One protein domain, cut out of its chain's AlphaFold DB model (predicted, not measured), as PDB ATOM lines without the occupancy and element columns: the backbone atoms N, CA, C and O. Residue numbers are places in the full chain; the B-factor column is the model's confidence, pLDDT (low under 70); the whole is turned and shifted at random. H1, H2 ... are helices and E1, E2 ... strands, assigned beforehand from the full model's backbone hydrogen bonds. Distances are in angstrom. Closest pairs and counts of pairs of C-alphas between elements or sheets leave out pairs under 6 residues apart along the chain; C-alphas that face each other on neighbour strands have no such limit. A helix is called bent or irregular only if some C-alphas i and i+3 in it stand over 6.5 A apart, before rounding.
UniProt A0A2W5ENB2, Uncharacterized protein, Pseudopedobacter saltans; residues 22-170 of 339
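What this domain is: This is residues 22 to 170 of the 339 residues of an uncharacterized protein of Pseudopedobacter saltans (UniProt A0A2W5ENB2). A strongly twisted sheet of five strands, E1 to E5, has helices H1 and H2 crossing over one face, and a separate two-stranded hairpin, E6 and E7, lies partly face to face with it as a small, incomplete sandwich. From the sheet a long link leads out to H4, which lies off to one side, and residues 74 to 79 stick out. The printed part has 149 residues with four named helices and seven named strands, in the order H1 H2 H3 E1 H4 E2 E3 E4 E5 E6 E7; the class is mixed and both sheets are antiparallel. It is compact, with a radius of gyration of the C-alphas of 16.4 A, and spans 55 by 46 by 28 A.

Where its parts are: H1, residues 22 to 33, begins at C-alpha 22 at (123.334, 153.988, 198.765) and measures 18.3 A. H2, residues 38 to 51, measures 21.3 A and is only just irregular: C-alphas 48 and 51 are 6.6 A apart. H3 is residues 55 to 58, E1 residues 61 to 63, H4 residues 77 to 86 and E2 residues 92 to 95. E3, residues 104 to 111, measures 21.6 A and bends by 56 degrees at residue 108. E4, residues 120 to 128, measures 24.6 A, and E5 is residues 134 to 139. E6, residues 149 to 156, measures 20.7 A; E7, residues 163 to 169, measures 18.7 A and ends at C-alpha 169 at (126.717, 165.919, 161.594).

How they stand to each other: E2 E3 E4 E5 form a meander, each strand the antiparallel neighbour of the one before. E2 and E1 lie on one side of E3, beside residues 104 to 107 and 109 to 111, and E4 on the other side. N 93 and O 106 are 2.9 A apart, N 62 and O 110 2.8 A, N 107 and O 124 2.8 A, and, between E4 and E5, N 125 and O 137 2.8 A. H1 and H2 are on the same face, at heights over the sheet of 10.5 A and 8.0 A. They form a helical hairpin and only just touch, with 3 pairs of C-alphas within 8 A, the closest Lys 31 and Phe 44 at 7.6 A. H3 touches H2, closest at the C-alphas of Trp 58 and Lys 46, 5.3 A. In the hairpin E6 and E7, N 150 and O 168 are 2.8 A apart; the closest C-alphas of E3 and E6 are Ser 108 and Tyr 150, 5.8 A. Every O i to N i+4 pair is within hydrogen-bond range in H4, against 4 of 8 in H1 and 7 of 10 in H2; H3 is too short for one.

The domain as a whole: The C-alphas farthest apart, Leu 22 and Gly 76, are 55.9 A apart. The printed part has no cut, and the link E1 to H4 is long. Mean pLDDT of the printed part is 71.8; 65 residues are under 70, among them 71 to 88 and 152 to 168.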
ATOM      1  N   LEU A  22     123.598 152.544 198.673       37.81
ATOM      2  CA  LEU A  22     123.334 153.988 198.765       37.81
ATOM      3  C   LEU A  22     124.609 154.833 198.578       37.81
ATOM      4  O   LEU A  22     124.536 155.952 198.070       37.81
ATOM      5  N   PHE A  23     125.786 154.303 198.929       39.56
ATOM      6  CA  PHE A  23     127.075 154.978 198.731       39.56
ATOM      7  C   PHE A  23     127.598 154.900 197.288       39.56
ATOM      8  O   PHE A  23     128.324 155.807 196.877       39.56
ATOM      9  N   SER A  24     127.209 153.895 196.496       46.97
ATOM     10  CA  SER A  24     127.494 153.856 195.051       46.97
ATOM     11  C   SER A  24     126.729 154.935 194.276       46.97
ATOM     12  O   SER A  24     127.264 155.509 193.327       46.97
ATOM     13  N   ASN A  25     125.519 155.279 194.731       46.06
ATOM     14  CA  ASN A  25     124.593 156.171 194.027       46.06
ATOM     15  C   ASN A  25     125.057 157.638 194.002       46.06
ATOM     16  O   ASN A  25     124.945 158.302 192.981       46.06
ATOM     17  N   GLY A  26     125.691 158.133 195.071       52.44
ATOM     18  CA  GLY A  26     126.301 159.473 195.088       52.44
ATOM     19  C   GLY A  26     127.717 159.542 194.494       52.44
ATOM     20  O   GLY A  26     128.290 160.629 194.376       52.44
ATOM     21  N   PHE A  27     128.327 158.398 194.165       59.66
ATOM     22  CA  PHE A  27     129.722 158.340 193.719       59.66
ATOM     23  C   PHE A  27     129.858 158.626 192.221       59.66
ATOM     24  O   PHE A  27     130.830 159.262 191.816       59.66
ATOM     25  N   ALA A  28     128.882 158.206 191.409       60.53
ATOM     26  CA  ALA A  28     128.848 158.513 189.982       60.53
ATOM     27  C   ALA A  28     128.680 160.022 189.743       60.53
ATOM     28  O   ALA A  28     129.488 160.613 189.025       60.53
ATOM     29  N   GLN A  29     127.724 160.669 190.421       65.44
ATOM     30  CA  GLN A  29     127.534 162.121 190.337       65.44
ATOM     31  C   GLN A  29     128.816 162.894 190.697       65.44
ATOM     32  O   GLN A  29     129.324 163.678 189.897       65.44
ATOM     33  N   LYS A  30     129.426 162.576 191.849       66.19
ATOM     34  CA  LYS A  30     130.700 163.180 192.280       66.19
ATOM     35  C   LYS A  30     131.876 162.889 191.345       66.19
ATOM     36  O   LYS A  30     132.882 163.593 191.423       66.19
ATOM     37  N   LYS A  31     131.819 161.831 190.528       75.69
ATOM     38  CA  LYS A  31     132.852 161.528 189.524       75.69
ATOM     39  C   LYS A  31     132.738 162.470 188.330       75.69
ATOM     40  O   LYS A  31     133.766 163.013 187.943       75.69
ATOM     41  N   VAL A  32     131.529 162.706 187.809       80.81
ATOM     42  CA  VAL A  32     131.295 163.652 186.698       80.81
ATOM     43  C   VAL A  32     131.686 165.074 187.090       80.81
ATOM     44  O   VAL A  32     132.447 165.718 186.371       80.81
ATOM     45  N   GLU A  33     131.295 165.522 188.286       81.31
ATOM     46  CA  GLU A  33     131.658 166.854 188.796       81.31
ATOM     47  C   GLU A  33     133.179 167.094 188.804       81.31
ATOM     48  O   GLU A  33     133.655 168.210 188.582       81.31
ATOM     49  N   LYS A  34     133.963 166.026 188.996       86.00
ATOM     50  CA  LYS A  34     135.428 166.061 189.072       86.00
ATOM     51  C   LYS A  34     136.146 165.900 187.732       86.00
ATOM     52  O   LYS A  34     137.372 166.013 187.735       86.00
ATOM     53  N   LEU A  35     135.447 165.641 186.625       90.69
ATOM     54  CA  LEU A  35     136.076 165.502 185.308       90.69
ATOM     55  C   LEU A  35     136.667 166.842 184.864       90.69
ATOM     56  O   LEU A  35     135.982 167.868 184.882       90.69
ATOM     57  N   LYS A  36     137.950 166.827 184.490       91.31
ATOM     58  CA  LYS A  36     138.701 168.026 184.083       91.31
ATOM     59  C   LYS A  36     139.475 167.851 182.780       91.31
ATOM     60  O   LYS A  36     140.028 168.827 182.286       91.31
ATOM     61  N   SER A  37     139.548 166.634 182.252       92.88
ATOM     62  CA  SER A  37     140.332 166.309 181.065       92.88
ATOM     63  C   SER A  37     139.672 165.219 180.229       92.88
ATOM     64  O   SER A  37     138.918 164.395 180.750       92.88
ATOM     65  N   ASP A  38     140.033 165.164 178.950       92.44
ATOM     66  CA  ASP A  38     139.626 164.109 178.016       92.44
ATOM     67  C   ASP A  38     139.970 162.713 178.549       92.44
ATOM     68  O   ASP A  38     139.169 161.783 178.464       92.44
ATOM     69  N   ALA A  39     141.139 162.570 179.183       93.38
ATOM     70  CA  ALA A  39     141.563 161.317 179.799       93.38
ATOM     71  C   ALA A  39     140.634 160.889 180.947       93.38
ATOM     72  O   ALA A  39     140.294 159.706 181.054       93.38
ATOM     73  N   ASP A  40     140.189 161.834 181.784       93.38
ATOM     74  CA  ASP A  40     139.235 161.551 182.860       93.38
ATOM     75  C   ASP A  40     137.880 161.120 182.298       93.38
ATOM     76  O   ASP A  40     137.267 160.188 182.814       93.38
ATOM     77  N   VAL A  41     137.428 161.774 181.227       91.75
ATOM     78  CA  VAL A  41     136.140 161.506 180.573       91.75
ATOM     79  C   VAL A  41     136.137 160.135 179.914       91.75
ATOM     80  O   VAL A  41     135.223 159.350 180.153       91.75
ATOM     81  N   VAL A  42     137.187 159.793 179.161       91.75
ATOM     82  CA  VAL A  42     137.348 158.452 178.579       91.75
ATOM     83  C   VAL A  42     137.384 157.400 179.684       91.75
ATOM     84  O   VAL A  42     136.710 156.377 179.587       91.75
ATOM     85  N   LYS A  43     138.134 157.644 180.766       89.88
ATOM     86  CA  LYS A  43     138.188 156.728 181.912       89.88
ATOM     87  C   LYS A  43     136.817 156.568 182.573       89.88
ATOM     88  O   LYS A  43     136.443 155.450 182.929       89.88
ATOM     89  N   PHE A  44     136.069 157.656 182.738       88.75
ATOM     90  CA  PHE A  44     134.710 157.625 183.267       88.75
ATOM     91  C   PHE A  44     133.789 156.804 182.364       88.75
ATOM     92  O   PHE A  44     133.235 155.823 182.847       88.75
ATOM     93  N   ALA A  45     133.710 157.118 181.069       87.31
ATOM     94  CA  ALA A  45     132.860 156.412 180.112       87.31
ATOM     95  C   ALA A  45     133.152 154.902 180.095       87.31
ATOM     96  O   ALA A  45     132.243 154.090 180.227       87.31
ATOM     97  N   LYS A  46     134.435 154.516 180.057       86.81
ATOM     98  CA  LYS A  46     134.853 153.104 180.086       86.81
ATOM     99  C   LYS A  46     134.524 152.389 181.393       86.81
ATOM    100  O   LYS A  46     134.229 151.201 181.378       86.81
ATOM    101  N   SER A  47     134.609 153.091 182.524       80.19
ATOM    102  CA  SER A  47     134.358 152.497 183.843       80.19
ATOM    103  C   SER A  47     132.884 152.479 184.236       80.19
ATOM    104  O   SER A  47     132.493 151.603 184.994       80.19
ATOM    105  N   TYR A  48     132.066 153.400 183.723       76.19
ATOM    106  CA  TYR A  48     130.642 153.481 184.054       76.19
ATOM    107  C   TYR A  48     129.865 152.242 183.586       76.19
ATOM    108  O   TYR A  48     129.014 151.742 184.313       76.19
ATOM    109  N   PHE A  49     130.206 151.699 182.413       64.44
ATOM    110  CA  PHE A  49     129.577 150.493 181.854       64.44
ATOM    111  C   PHE A  49     130.282 149.190 182.218       64.44
ATOM    112  O   PHE A  49     129.801 148.121 181.857       64.44
ATOM    113  N   HIS A  50     131.382 149.252 182.976       55.41
ATOM    114  CA  HIS A  50     132.023 148.049 183.509       55.41
ATOM    115  C   HIS A  50     131.072 147.255 184.432       55.41
ATOM    116  O   HIS A  50     131.217 146.044 184.571       55.41
ATOM    117  N   ASP A  51     130.077 147.930 185.019       51.94
ATOM    118  CA  ASP A  51     129.132 147.353 185.983       51.94
ATOM    119  C   ASP A  51     127.770 146.949 185.359       51.94
ATOM    120  O   ASP A  51     126.933 146.376 186.054       51.94
ATOM    121  N   PHE A  52     127.538 147.215 184.063       51.19
ATOM    122  CA  PHE A  52     126.251 147.010 183.370       51.19
ATOM    123  C   PHE A  52     126.394 146.151 182.093       51.19
ATOM    124  O   PHE A  52     126.124 146.661 181.017       51.19
ATOM    125  N   ASP A  53     126.842 144.891 182.197       47.66
ATOM    126  CA  ASP A  53     126.760 143.771 181.211       47.66
ATOM    127  C   ASP A  53     127.060 144.006 179.694       47.66
ATOM    128  O   ASP A  53     127.001 143.068 178.907       47.66
ATOM    129  N   ASP A  54     127.465 145.207 179.266       53.88
ATOM    130  CA  ASP A  54     127.828 145.616 177.893       53.88
ATOM    131  C   ASP A  54     129.284 146.126 177.881       53.88
ATOM    132  O   ASP A  54     129.630 147.216 177.417       53.88
ATOM    133  N   THR A  55     130.163 145.346 178.517       57.66
ATOM    134  CA  THR A  55     131.560 145.726 178.796       57.66
ATOM    135  C   THR A  55     132.467 145.684 177.563       57.66
ATOM    136  O   THR A  55     133.526 146.322 177.543       57.66
ATOM    137  N   ASP A  56     132.070 144.959 176.515       66.62
ATOM    138  CA  ASP A  56     132.966 144.628 175.409       66.62
ATOM    139  C   ASP A  56     133.143 145.753 174.383       66.62
ATOM    140  O   ASP A  56     134.209 145.851 173.774       66.62
ATOM    141  N   HIS A  57     132.178 146.654 174.219       76.81
ATOM    142  CA  HIS A  57     132.299 147.734 173.233       76.81
ATOM    143  C   HIS A  57     133.009 148.968 173.810       76.81
ATOM    144  O   HIS A  57     133.904 149.543 173.185       76.81
ATOM    145  N   TRP A  58     132.732 149.318 175.072       84.38
ATOM    146  CA  TRP A  58     133.257 150.535 175.702       84.38
ATOM    147  C   TRP A  58     134.775 150.578 175.860       84.38
ATOM    148  O   TRP A  58     135.359 151.660 175.783       84.38
ATOM    149  N   LYS A  59     135.470 149.438 175.964       85.12
ATOM    150  CA  LYS A  59     136.949 149.427 175.969       85.12
ATOM    151  C   LYS A  59     137.562 150.066 174.714       85.12
ATOM    152  O   LYS A  59     138.664 150.621 174.805       85.12
ATOM    153  N   TYR A  60     136.840 150.058 173.593       89.12
ATOM    154  CA  TYR A  60     137.246 150.641 172.311       89.12
ATOM    155  C   TYR A  60     136.803 152.092 172.114       89.12
ATOM    156  O   TYR A  60     137.170 152.700 171.113       89.12
ATOM    157  N   PHE A  61     136.070 152.663 173.074       91.38
ATOM    158  CA  PHE A  61     135.611 154.045 173.005       91.38
ATOM    159  C   PHE A  61     136.782 155.036 172.940       91.38
ATOM    160  O   PHE A  61     137.765 154.919 173.696       91.38
ATOM    161  N   LYS A  62     136.632 156.036 172.074       92.81
ATOM    162  CA  LYS A  62     137.498 157.202 171.918       92.81
ATOM    163  C   LYS A  62     136.647 158.468 171.836       92.81
ATOM    164  O   LYS A  62     135.534 158.441 171.323       92.81
ATOM    165  N   LEU A  63     137.180 159.566 172.365       93.38
ATOM    166  CA  LEU A  63     136.604 160.894 172.157       93.38
ATOM    167  C   LEU A  63     136.937 161.392 170.760       93.38
ATOM    168  O   LEU A  63     137.993 161.041 170.230       93.38
ATOM    169  N   VAL A  64     136.071 162.249 170.224       91.12
ATOM    170  CA  VAL A  64     136.391 162.964 168.992       91.12
ATOM    171  C   VAL A  64     137.512 163.988 169.198       91.12
ATOM    172  O   VAL A  64     137.584 164.656 170.233       91.12
ATOM    173  N   THR A  65     138.361 164.135 168.188       89.31
ATOM    174  CA  THR A  65     139.469 165.091 168.076       89.31
ATOM    175  C   THR A  65     139.246 166.132 166.979       89.31
ATOM    176  O   THR A  65     140.075 167.030 166.804       89.31
ATOM    177  N   GLY A  66     138.117 166.062 166.265       83.25
ATOM    178  CA  GLY A  66     137.669 167.088 165.320       83.25
ATOM    179  C   GLY A  66     138.408 167.085 163.987       83.25
ATOM    180  O   GLY A  66     138.321 168.050 163.230       83.25
ATOM    181  N   ASP A  67     139.146 166.022 163.694       85.50
ATOM    182  CA  ASP A  67     139.846 165.791 162.434       85.50
ATOM    183  C   ASP A  67     139.428 164.477 161.764       85.50
ATOM    184  O   ASP A  67     139.925 164.152 160.690       85.50
ATOM    185  N   GLU A  68     138.474 163.742 162.339       86.88
ATOM    186  CA  GLU A  68     137.989 162.475 161.787       86.88
ATOM    187  C   GLU A  68     137.275 162.635 160.450       86.88
ATOM    188  O   GLU A  68     137.218 161.689 159.673       86.88
ATOM    189  N   TRP A  69     136.769 163.834 160.159       76.25
ATOM    190  CA  TRP A  69     136.206 164.183 158.858       76.25
ATOM    191  C   TRP A  69     137.253 164.197 157.735       76.25
ATOM    192  O   TRP A  69     136.897 164.132 156.553       76.25
ATOM    193  N   LYS A  70     138.550 164.284 158.066       74.19
ATOM    194  CA  LYS A  70     139.619 164.313 157.066       74.19
ATOM    195  C   LYS A  70     139.659 163.002 156.297       74.19
ATOM    196  O   LYS A  70     139.795 161.926 156.870       74.19
ATOM    197  N   GLY A  71     139.583 163.106 154.975       62.91
ATOM    198  CA  GLY A  71     139.583 161.948 154.083       62.91
ATOM    199  C   GLY A  71     138.220 161.278 153.910       62.91
ATOM    200  O   GLY A  71     138.115 160.389 153.071       62.91
ATOM    201  N   ILE A  72     137.177 161.722 154.624       63.69
ATOM    202  CA  ILE A  72     135.792 161.323 154.329       63.69
ATOM    203  C   ILE A  72     135.312 162.012 153.050       63.69
ATOM    204  O   ILE A  72     134.657 161.399 152.209       63.69
ATOM    205  N   TYR A  73     135.699 163.278 152.881       55.62
ATOM    206  CA  TYR A  73     135.393 164.084 151.705       55.62
ATOM    207  C   TYR A  73     136.634 164.387 150.905       55.62
ATOM    208  O   TYR A  73     137.713 164.644 151.444       55.62
ATOM    209  N   ASN A  74     136.440 164.456 149.597       48.19
ATOM    210  CA  ASN A  74     137.442 164.969 148.694       48.19
ATOM    211  C   ASN A  74     137.342 166.501 148.628       48.19
ATOM    212  O   ASN A  74     136.691 167.058 147.743       48.19
ATOM    213  N   ILE A  75     137.966 167.170 149.599       51.12
ATOM    214  CA  ILE A  75     138.046 168.632 149.675       51.12
ATOM    215  C   ILE A  75     139.455 169.132 149.336       51.12
ATOM    216  O   ILE A  75     140.455 168.483 149.636       51.12
ATOM    217  N   GLY A  76     139.545 170.310 148.715       46.19
ATOM    218  CA  GLY A  76     140.833 170.939 148.413       46.19
ATOM    219  C   GLY A  76     141.581 171.379 149.676       46.19
ATOM    220  O   GLY A  76     140.966 171.776 150.667       46.19
ATOM    221  N   LYS A  77     142.920 171.389 149.620       55.88
ATOM    222  CA  LYS A  77     143.786 171.663 150.783       55.88
ATOM    223  C   LYS A  77     143.505 173.005 151.475       55.88
ATOM    224  O   LYS A  77     143.478 173.070 152.696       55.88
ATOM    225  N   HIS A  78     143.211 174.055 150.707       48.06
ATOM    226  CA  HIS A  78     142.831 175.362 151.260       48.06
ATOM    227  C   HIS A  78     141.564 175.291 152.133       48.06
ATOM    228  O   HIS A  78     141.493 175.920 153.189       48.06
ATOM    229  N   LEU A  79     140.558 174.522 151.703       48.69
ATOM    230  CA  LEU A  79     139.324 174.337 152.464       48.69
ATOM    231  C   LEU A  79     139.562 173.440 153.683       48.69
ATOM    232  O   LEU A  79     139.055 173.752 154.754       48.69
ATOM    233  N   GLU A  80     140.369 172.385 153.549       58.38
ATOM    234  CA  GLU A  80     140.790 171.547 154.679       58.38
ATOM    235  C   GLU A  80     141.475 172.377 155.772       58.38
ATOM    236  O   GLU A  80     141.103 172.285 156.940       58.38
ATOM    237  N   ASP A  81     142.426 173.231 155.391       59.09
ATOM    238  CA  ASP A  81     143.152 174.091 156.325       59.09
ATOM    239  C   ASP A  81     142.220 175.139 156.956       59.09
ATOM    240  O   ASP A  81     142.297 175.409 158.156       59.09
ATOM    241  N   SER A  82     141.291 175.706 156.179       50.59
ATOM    242  CA  SER A  82     140.263 176.615 156.698       50.59
ATOM    243  C   SER A  82     139.353 175.922 157.714       50.59
ATOM    244  O   SER A  82     139.133 176.453 158.803       50.59
ATOM    245  N   LEU A  83     138.861 174.721 157.400       59.41
ATOM    246  CA  LEU A  83     138.025 173.933 158.302       59.41
ATOM    247  C   LEU A  83     138.794 173.573 159.567       59.41
ATOM    248  O   LEU A  83     138.300 173.814 160.658       59.41
ATOM    249  N   GLN A  84     140.031 173.093 159.453       68.00
ATOM    250  CA  GLN A  84     140.846 172.751 160.615       68.00
ATOM    251  C   GLN A  84     141.085 173.952 161.543       68.00
ATOM    252  O   GLN A  84     141.093 173.793 162.762       68.00
ATOM    253  N   ASN A  85     141.251 175.152 160.985       56.94
ATOM    254  CA  ASN A  85     141.487 176.362 161.772       56.94
ATOM    255  C   ASN A  85     140.212 176.959 162.390       56.94
ATOM    256  O   ASN A  85     140.305 177.697 163.371       56.94
ATOM    257  N   ASN A  86     139.036 176.681 161.820       54.38
ATOM    258  CA  ASN A  86     137.782 177.341 162.202       54.38
ATOM    259  C   ASN A  86     136.724 176.402 162.793       54.38
ATOM    260  O   ASN A  86     135.745 176.885 163.371       54.38
ATOM    261  N   LEU A  87     136.887 175.084 162.662       63.53
ATOM    262  CA  LEU A  87     135.957 174.100 163.195       63.53
ATOM    263  C   LEU A  87     135.985 174.157 164.721       63.53
ATOM    264  O   LEU A  87     136.953 173.771 165.376       63.53
ATOM    265  N   LYS A  88     134.880 174.630 165.289       67.25
ATOM    266  CA  LYS A  88     134.647 174.585 166.726       67.25
ATOM    267  C   LYS A  88     133.916 173.298 167.054       67.25
ATOM    268  O   LYS A  88     132.721 173.174 166.779       67.25
ATOM    269  N   TYR A  89     134.649 172.366 167.640       76.31
ATOM    270  CA  TYR A  89     134.096 171.154 168.214       76.31
ATOM    271  C   TYR A  89     134.389 171.107 169.715       76.31
ATOM    272  O   TYR A  89     135.307 171.751 170.225       76.31
ATOM    273  N   ILE A  90     133.577 170.333 170.413       78.75
ATOM    274  CA  ILE A  90     133.648 170.070 171.837       78.75
ATOM    275  C   ILE A  90     133.535 168.553 171.980       78.75
ATOM    276  O   ILE A  90     132.499 167.978 171.664       78.75
ATOM    277  N   GLY A  91     134.591 167.884 172.448       86.00
ATOM    278  CA  GLY A  91     134.542 166.431 172.661       86.00
ATOM    279  C   GLY A  91     133.560 166.032 173.768       86.00
ATOM    280  O   GLY A  91     132.915 164.988 173.697       86.00
ATOM    281  N   TRP A  92     133.408 166.877 174.789       92.44
ATOM    282  CA  TRP A  92     132.490 166.646 175.902       92.44
ATOM    283  C   TRP A  92     132.148 167.939 176.642       92.44
ATOM    284  O   TRP A  92     132.913 168.903 176.637       92.44
ATOM    285  N   VAL A  93     131.008 167.947 177.331       86.62
ATOM    286  CA  VAL A  93     130.591 169.072 178.172       86.62
ATOM    287  C   VAL A  93     129.816 168.600 179.394       86.62
ATOM    288  O   VAL A  93     129.105 167.596 179.343       86.62
ATOM    289  N   LYS A  94     129.944 169.355 180.489       88.25
ATOM    290  CA  LYS A  94     129.129 169.196 181.696       88.25
ATOM    291  C   LYS A  94     128.084 170.297 181.748       88.25
ATOM    292  O   LYS A  94     128.429 171.473 181.633       88.25
ATOM    293  N   THR A  95     126.820 169.933 181.905       76.75
ATOM    294  CA  THR A  95     125.719 170.898 181.992       76.75
ATOM    295  C   THR A  95     124.538 170.284 182.724       76.75
ATOM    296  O   THR A  95     124.315 169.091 182.633       76.75
ATOM    297  N   ASP A  96     123.754 171.103 183.413       74.62
ATOM    298  CA  ASP A  96     122.477 170.694 184.005       74.62
ATOM    299  C   ASP A  96     121.378 170.781 182.927       74.62
ATOM    300  O   ASP A  96     120.957 171.881 182.547       74.62
ATOM    301  N   LEU A  97     120.977 169.646 182.339       69.62
ATOM    302  CA  LEU A  97     120.010 169.616 181.231       69.62
ATOM    303  C   LEU A  97     118.561 169.743 181.708       69.62
ATOM    304  O   LEU A  97     117.716 170.265 180.975       69.62
ATOM    305  N   ASN A  98     118.252 169.255 182.910       68.06
ATOM    306  CA  ASN A  98     116.894 169.192 183.457       68.06
ATOM    307  C   ASN A  98     116.613 170.271 184.529       68.06
ATOM    308  O   ASN A  98     115.483 170.364 185.008       68.06
ATOM    309  N   ASN A  99     117.583 171.142 184.823       66.25
ATOM    310  CA  ASN A  99     117.557 172.178 185.860       66.25
ATOM    311  C   ASN A  99     117.402 171.638 187.297       66.25
ATOM    312  O   ASN A  99     116.800 172.315 188.140       66.25
ATOM    313  N   ASP A 100     117.911 170.438 187.590       69.88
ATOM    314  CA  ASP A 100     117.843 169.824 188.923       69.88
ATOM    315  C   ASP A 100     119.057 170.135 189.825       69.88
ATOM    316  O   ASP A 100     119.100 169.707 190.984       69.88
ATOM    317  N   LYS A 101     119.985 170.973 189.334       79.44
ATOM    318  CA  LYS A 101     121.267 171.366 189.944       79.44
ATOM    319  C   LYS A 101     122.325 170.264 189.977       79.44
ATOM    320  O   LYS A 101     123.319 170.423 190.692       79.44
ATOM    321  N   LYS A 102     122.143 169.173 189.239       78.31
ATOM    322  CA  LYS A 102     123.157 168.138 189.045       78.31
ATOM    323  C   LYS A 102     123.796 168.313 187.671       78.31
ATOM    324  O   LYS A 102     123.154 168.727 186.713       78.31
ATOM    325  N   GLU A 103     125.098 168.058 187.587       84.44
ATOM    326  CA  GLU A 103     125.797 168.101 186.303       84.44
ATOM    327  C   GLU A 103     125.512 166.816 185.520       84.44
ATOM    328  O   GLU A 103     125.853 165.729 185.976       84.44
ATOM    329  N   ASP A 104     124.949 166.941 184.323       82.06
ATOM    330  CA  ASP A 104     124.910 165.879 183.323       82.06
ATOM    331  C   ASP A 104     126.172 165.936 182.454       82.06
ATOM    332  O   ASP A 104     126.802 166.989 182.313       82.06
ATOM    333  N   LEU A 105     126.543 164.807 181.849       88.12
ATOM    334  CA  LEU A 105     127.692 164.716 180.948       88.12
ATOM    335  C   LEU A 105     127.227 164.369 179.536       88.12
ATOM    336  O   LEU A 105     126.517 163.390 179.326       88.12
ATOM    337  N   ILE A 106     127.674 165.148 178.560       86.44
ATOM    338  CA  ILE A 106     127.452 164.879 177.139       86.44
ATOM    339  C   ILE A 106     128.806 164.618 176.513       86.44
ATOM    340  O   ILE A 106     129.743 165.385 176.737       86.44
ATOM    341  N   ILE A 107     128.907 163.542 175.743       91.25
ATOM    342  CA  ILE A 107     130.149 163.100 175.125       91.25
ATOM    343  C   ILE A 107     129.906 162.820 173.646       91.25
ATOM    344  O   ILE A 107     129.006 162.061 173.311       91.25
ATOM    345  N   SER A 108     130.734 163.390 172.779       90.12
ATOM    346  CA  SER A 108     130.844 163.012 171.373       90.12
ATOM    347  C   SER A 108     132.054 162.088 171.214       90.12
ATOM    348  O   SER A 108     133.154 162.377 171.698       90.12
ATOM    349  N   GLY A 109     131.850 160.926 170.602       92.62
ATOM    350  CA  GLY A 109     132.899 159.920 170.493       92.62
ATOM    351  C   GLY A 109     132.578 158.835 169.485       92.62
ATOM    352  O   GLY A 109     131.558 158.880 168.803       92.62
ATOM    353  N   TYR A 110     133.476 157.861 169.403       91.75
ATOM    354  CA  TYR A 110     133.356 156.738 168.488       91.75
ATOM    355  C   TYR A 110     133.980 155.460 169.040       91.75
ATOM    356  O   TYR A 110     134.811 155.494 169.955       91.75
ATOM    357  N   PHE A 111     133.600 154.324 168.464       90.00
ATOM    358  CA  PHE A 111     134.238 153.036 168.721       90.00
ATOM    359  C   PHE A 111     135.203 152.678 167.592       90.00
ATOM    360  O   PHE A 111     134.872 152.790 166.414       90.00
ATOM    361  N   GLU A 112     136.414 152.248 167.952       87.88
ATOM    362  CA  GLU A 112     137.420 151.788 166.989       87.88
ATOM    363  C   GLU A 112     137.862 150.362 167.317       87.88
ATOM    364  O   GLU A 112     138.678 150.114 168.216       87.88
ATOM    365  N   TYR A 113     137.315 149.406 166.571       84.50
ATOM    366  CA  TYR A 113     137.619 147.991 166.726       84.50
ATOM    367  C   TYR A 113     138.819 147.606 165.860       84.50
ATOM    368  O   TYR A 113     138.898 147.950 164.687       84.50
ATOM    369  N   LYS A 114     139.752 146.813 166.404       76.25
ATOM    370  CA  LYS A 114     140.990 146.421 165.692       76.25
ATOM    371  C   LYS A 114     140.765 145.729 164.338       76.25
ATOM    372  O   LYS A 114     141.672 145.737 163.516       76.25
ATOM    373  N   ASN A 115     139.599 145.114 164.138       74.69
ATOM    374  CA  ASN A 115     139.284 144.298 162.965       74.69
ATOM    375  C   ASN A 115     138.139 144.879 162.120       74.69
ATOM    376  O   ASN A 115     137.614 144.167 161.266       74.69
ATOM    377  N   GLN A 116     137.728 146.125 162.365       71.88
ATOM    378  CA  GLN A 116     136.714 146.798 161.559       71.88
ATOM    379  C   GLN A 116     137.287 148.118 161.032       71.88
ATOM    380  O   GLN A 116     137.866 148.875 161.811       71.88
ATOM    381  N   PRO A 117     137.187 148.372 159.717       65.62
ATOM    382  CA  PRO A 117     137.667 149.619 159.130       65.62
ATOM    383  C   PRO A 117     136.772 150.806 159.503       65.62
ATOM    384  O   PRO A 117     137.256 151.934 159.579       65.62
ATOM    385  N   ASP A 118     135.493 150.540 159.758       74.69
ATOM    386  CA  ASP A 118     134.493 151.566 160.007       74.69
ATOM    387  C   ASP A 118     134.423 151.901 161.499       74.69
ATOM    388  O   ASP A 118     134.452 151.022 162.365       74.69
ATOM    389  N   ARG A 119     134.362 153.201 161.792       85.81
ATOM    390  CA  ARG A 119     134.182 153.747 163.139       85.81
ATOM    391  C   ARG A 119     132.716 154.089 163.324       85.81
ATOM    392  O   ARG A 119     132.160 154.769 162.475       85.81
ATOM    393  N   GLU A 120     132.141 153.691 164.447       87.12
ATOM    394  CA  GLU A 120     130.764 154.040 164.808       87.12
ATOM    395  C   GLU A 120     130.786 155.286 165.697       87.12
ATOM    396  O   GLU A 120     131.292 155.220 166.820       87.12
ATOM    397  N   TYR A 121     130.287 156.412 165.192       87.69
ATOM    398  CA  TYR A 121     130.223 157.698 165.883       87.69
ATOM    399  C   TYR A 121     128.841 157.932 166.490       87.69
ATOM    400  O   TYR A 121     127.817 157.641 165.875       87.69
ATOM    401  N   ASP A 122     128.804 158.511 167.690       86.38
ATOM    402  CA  ASP A 122     127.553 158.830 168.380       86.38
ATOM    403  C   ASP A 122     127.765 159.968 169.397       86.38
ATOM    404  O   ASP A 122     128.893 160.300 169.792       86.38
ATOM    405  N   VAL A 123     126.659 160.563 169.845       83.75
ATOM    406  CA  VAL A 123     126.623 161.493 170.972       83.75
ATOM    407  C   VAL A 123     125.878 160.848 172.136       83.75
ATOM    408  O   VAL A 123     124.673 160.595 172.103       83.75
ATOM    409  N   PHE A 124     126.612 160.637 173.219       85.62
ATOM    410  CA  PHE A 124     126.147 159.994 174.434       85.62
ATOM    411  C   PHE A 124     125.787 161.037 175.487       85.62
ATOM    412  O   PHE A 124     126.612 161.868 175.865       85.62
ATOM    413  N   VAL A 125     124.568 160.964 176.009       83.38
ATOM    414  CA  VAL A 125     124.089 161.797 177.113       83.38
ATOM    415  C   VAL A 125     123.965 160.933 178.358       83.38
ATOM    416  O   VAL A 125     123.122 160.041 178.431       83.38
ATOM    417  N   PHE A 126     124.796 161.218 179.350       84.06
ATOM    418  CA  PHE A 126     124.718 160.677 180.697       84.06
ATOM    419  C   PHE A 126     123.866 161.640 181.516       84.06
ATOM    420  O   PHE A 126     124.366 162.642 182.026       84.06
ATOM    421  N   GLN A 127     122.571 161.346 181.609       80.56
ATOM    422  CA  GLN A 127     121.616 162.171 182.343       80.56
ATOM    423  C   GLN A 127     121.439 161.644 183.765       80.56
ATOM    424  O   GLN A 127     121.079 160.481 183.950       80.56
ATOM    425  N   SER A 128     121.683 162.491 184.755       79.06
ATOM    426  CA  SER A 128     121.536 162.149 186.162       79.06
ATOM    427  C   SER A 128     120.067 161.916 186.530       79.06
ATOM    428  O   SER A 128     119.149 162.572 186.029       79.06
ATOM    429  N   ASP A 129     119.830 160.930 187.388       75.69
ATOM    430  CA  ASP A 129     118.520 160.622 187.944       75.69
ATOM    431  C   ASP A 129     118.371 161.189 189.368       75.69
ATOM    432  O   ASP A 129     119.288 161.774 189.960       75.69
ATOM    433  N   ILE A 130     117.193 160.993 189.967       73.81
ATOM    434  CA  ILE A 130     116.924 161.443 191.340       73.81
ATOM    435  C   ILE A 130     117.891 160.822 192.362       73.81
ATOM    436  O   ILE A 130     118.240 161.484 193.342       73.81
ATOM    437  N   ASN A 131     118.393 159.615 192.095       71.69
ATOM    438  CA  ASN A 131     119.297 158.867 192.962       71.69
ATOM    439  C   ASN A 131     120.780 159.233 192.759       71.69
ATOM    440  O   ASN A 131     121.605 158.825 193.572       71.69
ATOM    441  N   GLY A 132     121.132 160.014 191.730       67.25
ATOM    442  CA  GLY A 132     122.521 160.358 191.390       67.25
ATOM    443  C   GLY A 132     123.224 159.332 190.488       67.25
ATOM    444  O   GLY A 132     124.434 159.440 190.261       67.25
ATOM    445  N   GLN A 133     122.479 158.357 189.962       75.94
ATOM    446  CA  GLN A 133     122.923 157.478 188.881       75.94
ATOM    447  C   GLN A 133     122.738 158.179 187.531       75.94
ATOM    448  O   GLN A 133     121.932 159.096 187.415       75.94
ATOM    449  N   TYR A 134     123.459 157.741 186.499       76.50
ATOM    450  CA  TYR A 134     123.296 158.260 185.141       76.50
ATOM    451  C   TYR A 134     122.556 157.269 184.242       76.50
ATOM    452  O   TYR A 134     122.959 156.118 184.071       76.50
ATOM    453  N   MET A 135     121.500 157.735 183.593       75.50
ATOM    454  CA  MET A 135     120.928 157.041 182.448       75.50
ATOM    455  C   MET A 135     121.710 157.425 181.197       75.50
ATOM    456  O   MET A 135     121.848 158.611 180.894       75.50
ATOM    457  N   LEU A 136     122.187 156.425 180.456       78.06
ATOM    458  CA  LEU A 136     122.750 156.646 179.131       78.06
ATOM    459  C   LEU A 136     121.622 156.813 178.116       78.06
ATOM    460  O   LEU A 136     120.754 155.949 177.986       78.06
ATOM    461  N   LYS A 137     121.683 157.889 177.341       76.00
ATOM    462  CA  LYS A 137     120.890 158.075 176.129       76.00
ATOM    463  C   LYS A 137     121.836 158.264 174.953       76.00
ATOM    464  O   LYS A 137     122.750 159.078 175.029       76.00
ATOM    465  N   ARG A 138     121.599 157.520 173.879       75.06
ATOM    466  CA  ARG A 138     122.243 157.746 172.583       75.06
ATOM    467  C   ARG A 138     121.405 158.746 171.804       75.06
ATOM    468  O   ARG A 138     120.187 158.568 171.698       75.06
ATOM    469  N   LEU A 139     122.019 159.815 171.316       68.69
ATOM    470  CA  LEU A 139     121.351 160.745 170.417       68.69
ATOM    471  C   LEU A 139     121.515 160.208 169.001       68.69
ATOM    472  O   LEU A 139     122.476 160.527 168.313       68.69
ATOM    473  N   LYS A 140     120.546 159.406 168.555       62.28
ATOM    474  CA  LYS A 140     120.521 158.935 167.172       62.28
ATOM    475  C   LYS A 140     120.076 160.074 166.254       62.28
ATOM    476  O   LYS A 140     118.883 160.336 166.113       62.28
ATOM    477  N   VAL A 141     121.049 160.795 165.705       55.50
ATOM    478  CA  VAL A 141     120.831 161.961 164.828       55.50
ATOM    479  C   VAL A 141     120.699 161.547 163.360       55.50
ATOM    480  O   VAL A 141     119.986 162.200 162.597       55.50
ATOM    481  N   SER A 142     121.325 160.428 162.994       59.41
ATOM    482  CA  SER A 142     121.321 159.836 161.659       59.41
ATOM    483  C   SER A 142     121.329 158.307 161.765       59.41
ATOM    484  O   SER A 142     121.801 157.744 162.752       59.41
ATOM    485  N   ASP A 143     120.821 157.625 160.737       64.06
ATOM    486  CA  ASP A 143     120.992 156.174 160.574       64.06
ATOM    487  C   ASP A 143     122.378 155.811 160.002       64.06
ATOM    488  O   ASP A 143     122.688 154.636 159.813       64.06
ATOM    489  N   GLN A 144     123.217 156.810 159.704       63.56
ATOM    490  CA  GLN A 144     124.544 156.650 159.109       63.56
ATOM    491  C   GLN A 144     125.643 156.815 160.169       63.56
ATOM    492  O   GLN A 144     126.371 157.802 160.181       63.56
ATOM    493  N   GLU A 145     125.769 155.817 161.045       73.88
ATOM    494  CA  GLU A 145     126.656 155.813 162.227       73.88
ATOM    495  C   GLU A 145     128.159 155.857 161.883       73.88
ATOM    496  O   GLU A 145     128.984 156.147 162.743       73.88
ATOM    497  N   ASN A 146     128.535 155.644 160.618       79.50
ATOM    498  CA  ASN A 146     129.935 155.647 160.179       79.50
ATOM    499  C   ASN A 146     130.517 157.047 159.912       79.50
ATOM    500  O   ASN A 146     131.671 157.167 159.494       79.50
ATOM    501  N   TYR A 147     129.729 158.103 160.126       77.50
ATOM    502  CA  TYR A 147     130.140 159.481 159.876       77.50
ATOM    503  C   TYR A 147     130.338 160.266 161.177       77.50
ATOM    504  O   TYR A 147     129.528 160.131 162.093       77.50
ATOM    505  N   PRO A 148     131.376 161.120 161.270       81.56
ATOM    506  CA  PRO A 148     131.634 161.912 162.456       81.56
ATOM    507  C   PRO A 148     130.454 162.793 162.834       81.56
ATOM    508  O   PRO A 148     129.895 163.515 162.008       81.56
ATOM    509  N   ILE A 149     130.144 162.797 164.123       78.81
ATOM    510  CA  ILE A 149     129.201 163.729 164.717       78.81
ATOM    511  C   ILE A 149     129.875 164.449 165.872       78.81
ATOM    512  O   ILE A 149     130.396 163.819 166.790       78.81
ATOM    513  N   TYR A 150     129.868 165.778 165.836       78.75
ATOM    514  CA  TYR A 150     130.527 166.617 166.830       78.75
ATOM    515  C   TYR A 150     129.517 167.442 167.604       78.75
ATOM    516  O   TYR A 150     128.582 167.991 167.033       78.75
ATOM    517  N   LEU A 151     129.746 167.614 168.902       75.25
ATOM    518  CA  LEU A 151     129.127 168.709 169.639       75.25
ATOM    519  C   LEU A 151     129.892 169.997 169.304       75.25
ATOM    520  O   LEU A 151     131.117 169.994 169.306       75.25
ATOM    521  N   SER A 152     129.196 171.095 169.008       64.62
ATOM    522  CA  SER A 152     129.833 172.378 168.665       64.62
ATOM    523  C   SER A 152     129.632 173.443 169.734       64.62
ATOM    524  O   SER A 152     130.581 174.125 170.114       64.62
ATOM    525  N   GLU A 153     128.412 173.575 170.258       60.50
ATOM    526  CA  GLU A 153     128.098 174.563 171.291       60.50
ATOM    527  C   GLU A 153     126.869 174.179 172.121       60.50
ATOM    528  O   GLU A 153     126.006 173.405 171.697       60.50
ATOM    529  N   LEU A 154     126.800 174.770 173.318       59.94
ATOM    530  CA  LEU A 154     125.607 174.813 174.155       59.94
ATOM    531  C   LEU A 154     124.955 176.188 174.011       59.94
ATOM    532  O   LEU A 154     125.525 177.196 174.429       59.94
ATOM    533  N   ILE A 155     123.748 176.230 173.451       55.38
ATOM    534  CA  ILE A 155     122.978 177.463 173.302       55.38
ATOM    535  C   ILE A 155     121.991 177.561 174.464       55.38
ATOM    536  O   ILE A 155     121.108 176.717 174.637       55.38
ATOM    537  N   PHE A 156     122.119 178.625 175.252       53.25
ATOM    538  CA  PHE A 156     121.191 178.937 176.334       53.25
ATOM    539  C   PHE A 156     120.147 179.943 175.839       53.25
ATOM    540  O   PHE A 156     120.438 181.125 175.659       53.25
ATOM    541  N   GLY A 157     118.915 179.480 175.611       42.66
ATOM    542  CA  GLY A 157     117.807 180.353 175.214       42.66
ATOM    543  C   GLY A 157     117.395 181.327 176.329       42.66
ATOM    544  O   GLY A 157     117.218 180.933 177.485       42.66
ATOM    545  N   GLY A 158     117.207 182.605 175.989       39.72
ATOM    546  CA  GLY A 158     116.796 183.646 176.937       39.72
ATOM    547  C   GLY A 158     115.392 183.445 177.536       39.72
ATOM    548  O   GLY A 158     114.469 182.963 176.884       39.72
ATOM    549  N   SER A 159     115.232 183.873 178.796       43.41
ATOM    550  CA  SER A 159     114.027 183.908 179.665       43.41
ATOM    551  C   SER A 159     113.253 182.599 179.919       43.41
ATOM    552  O   SER A 159     112.613 182.478 180.963       43.41
ATOM    553  N   LYS A 160     113.355 181.581 179.055       44.38
ATOM    554  CA  LYS A 160     112.797 180.234 179.265       44.38
ATOM    555  C   LYS A 160     113.842 179.166 178.924       44.38
ATOM    556  O   LYS A 160     113.841 178.606 177.835       44.38
ATOM    557  N   LYS A 161     114.714 178.926 179.908       48.28
ATOM    558  CA  LYS A 161     115.709 177.850 180.076       48.28
ATOM    559  C   LYS A 161     115.463 176.581 179.238       48.28
ATOM    560  O   LYS A 161     114.922 175.599 179.739       48.28
ATOM    561  N   LYS A 162     115.902 176.564 177.985       48.06
ATOM    562  CA  LYS A 162     116.158 175.316 177.262       48.06
ATOM    563  C   LYS A 162     117.616 175.337 176.837       48.06
ATOM    564  O   LYS A 162     118.020 176.242 176.109       48.06
ATOM    565  N   THR A 163     118.383 174.385 177.360       50.78
ATOM    566  CA  THR A 163     119.734 174.091 176.887       50.78
ATOM    567  C   THR A 163     119.581 173.387 175.553       50.78
ATOM    568  O   THR A 163     118.986 172.313 175.485       50.78
ATOM    569  N   VAL A 164     120.057 174.020 174.490       53.28
ATOM    570  CA  VAL A 164     120.027 173.457 173.145       53.28
ATOM    571  C   VAL A 164     121.443 173.027 172.785       53.28
ATOM    572  O   VAL A 164     122.388 173.800 172.931       53.28
ATOM    573  N   LEU A 165     121.585 171.779 172.348       58.38
ATOM    574  CA  LEU A 165     122.840 171.237 171.837       58.38
ATOM    575  C   LEU A 165     122.920 171.550 170.353       58.38
ATOM    576  O   LEU A 165     122.008 171.185 169.611       58.38
ATOM    577  N   ARG A 166     124.007 172.185 169.923       59.62
ATOM    578  CA  ARG A 166     124.334 172.274 168.505       59.62
ATOM    579  C   ARG A 166     125.285 171.151 168.143       59.62
ATOM    580  O   ARG A 166     126.357 171.031 168.739       59.62
ATOM    581  N   LEU A 167     124.887 170.361 167.157       63.22
ATOM    582  CA  LEU A 167     125.672 169.257 166.630       63.22
ATOM    583  C   LEU A 167     126.138 169.589 165.208       63.22
ATOM    584  O   LEU A 167     125.452 170.311 164.490       63.22
ATOM    585  N   ILE A 168     127.298 169.069 164.824       66.25
ATOM    586  CA  ILE A 168     127.807 169.062 163.453       66.25
ATOM    587  C   ILE A 168     127.792 167.606 163.020       66.25
ATOM    588  O   ILE A 168     128.592 166.814 163.513       66.25
ATOM    589  N   ASP A 169     126.862 167.263 162.140       70.38
ATOM    590  CA  ASP A 169     126.717 165.919 161.594       70.38
ATOM    591  C   ASP A 169     127.335 165.870 160.192       70.38
ATOM    592  O   ASP A 169     126.949 166.640 159.308       70.38
ATOM    593  N   TRP A 170     128.313 164.986 160.011       68.94
ATOM    594  CA  TRP A 170     128.949 164.719 158.728       68.94
ATOM    595  C   TRP A 170     128.303 163.522 158.015       68.94
ATOM    596  O   TRP A 170     128.950 162.861 157.221       68.94
TER     597      TRP A 170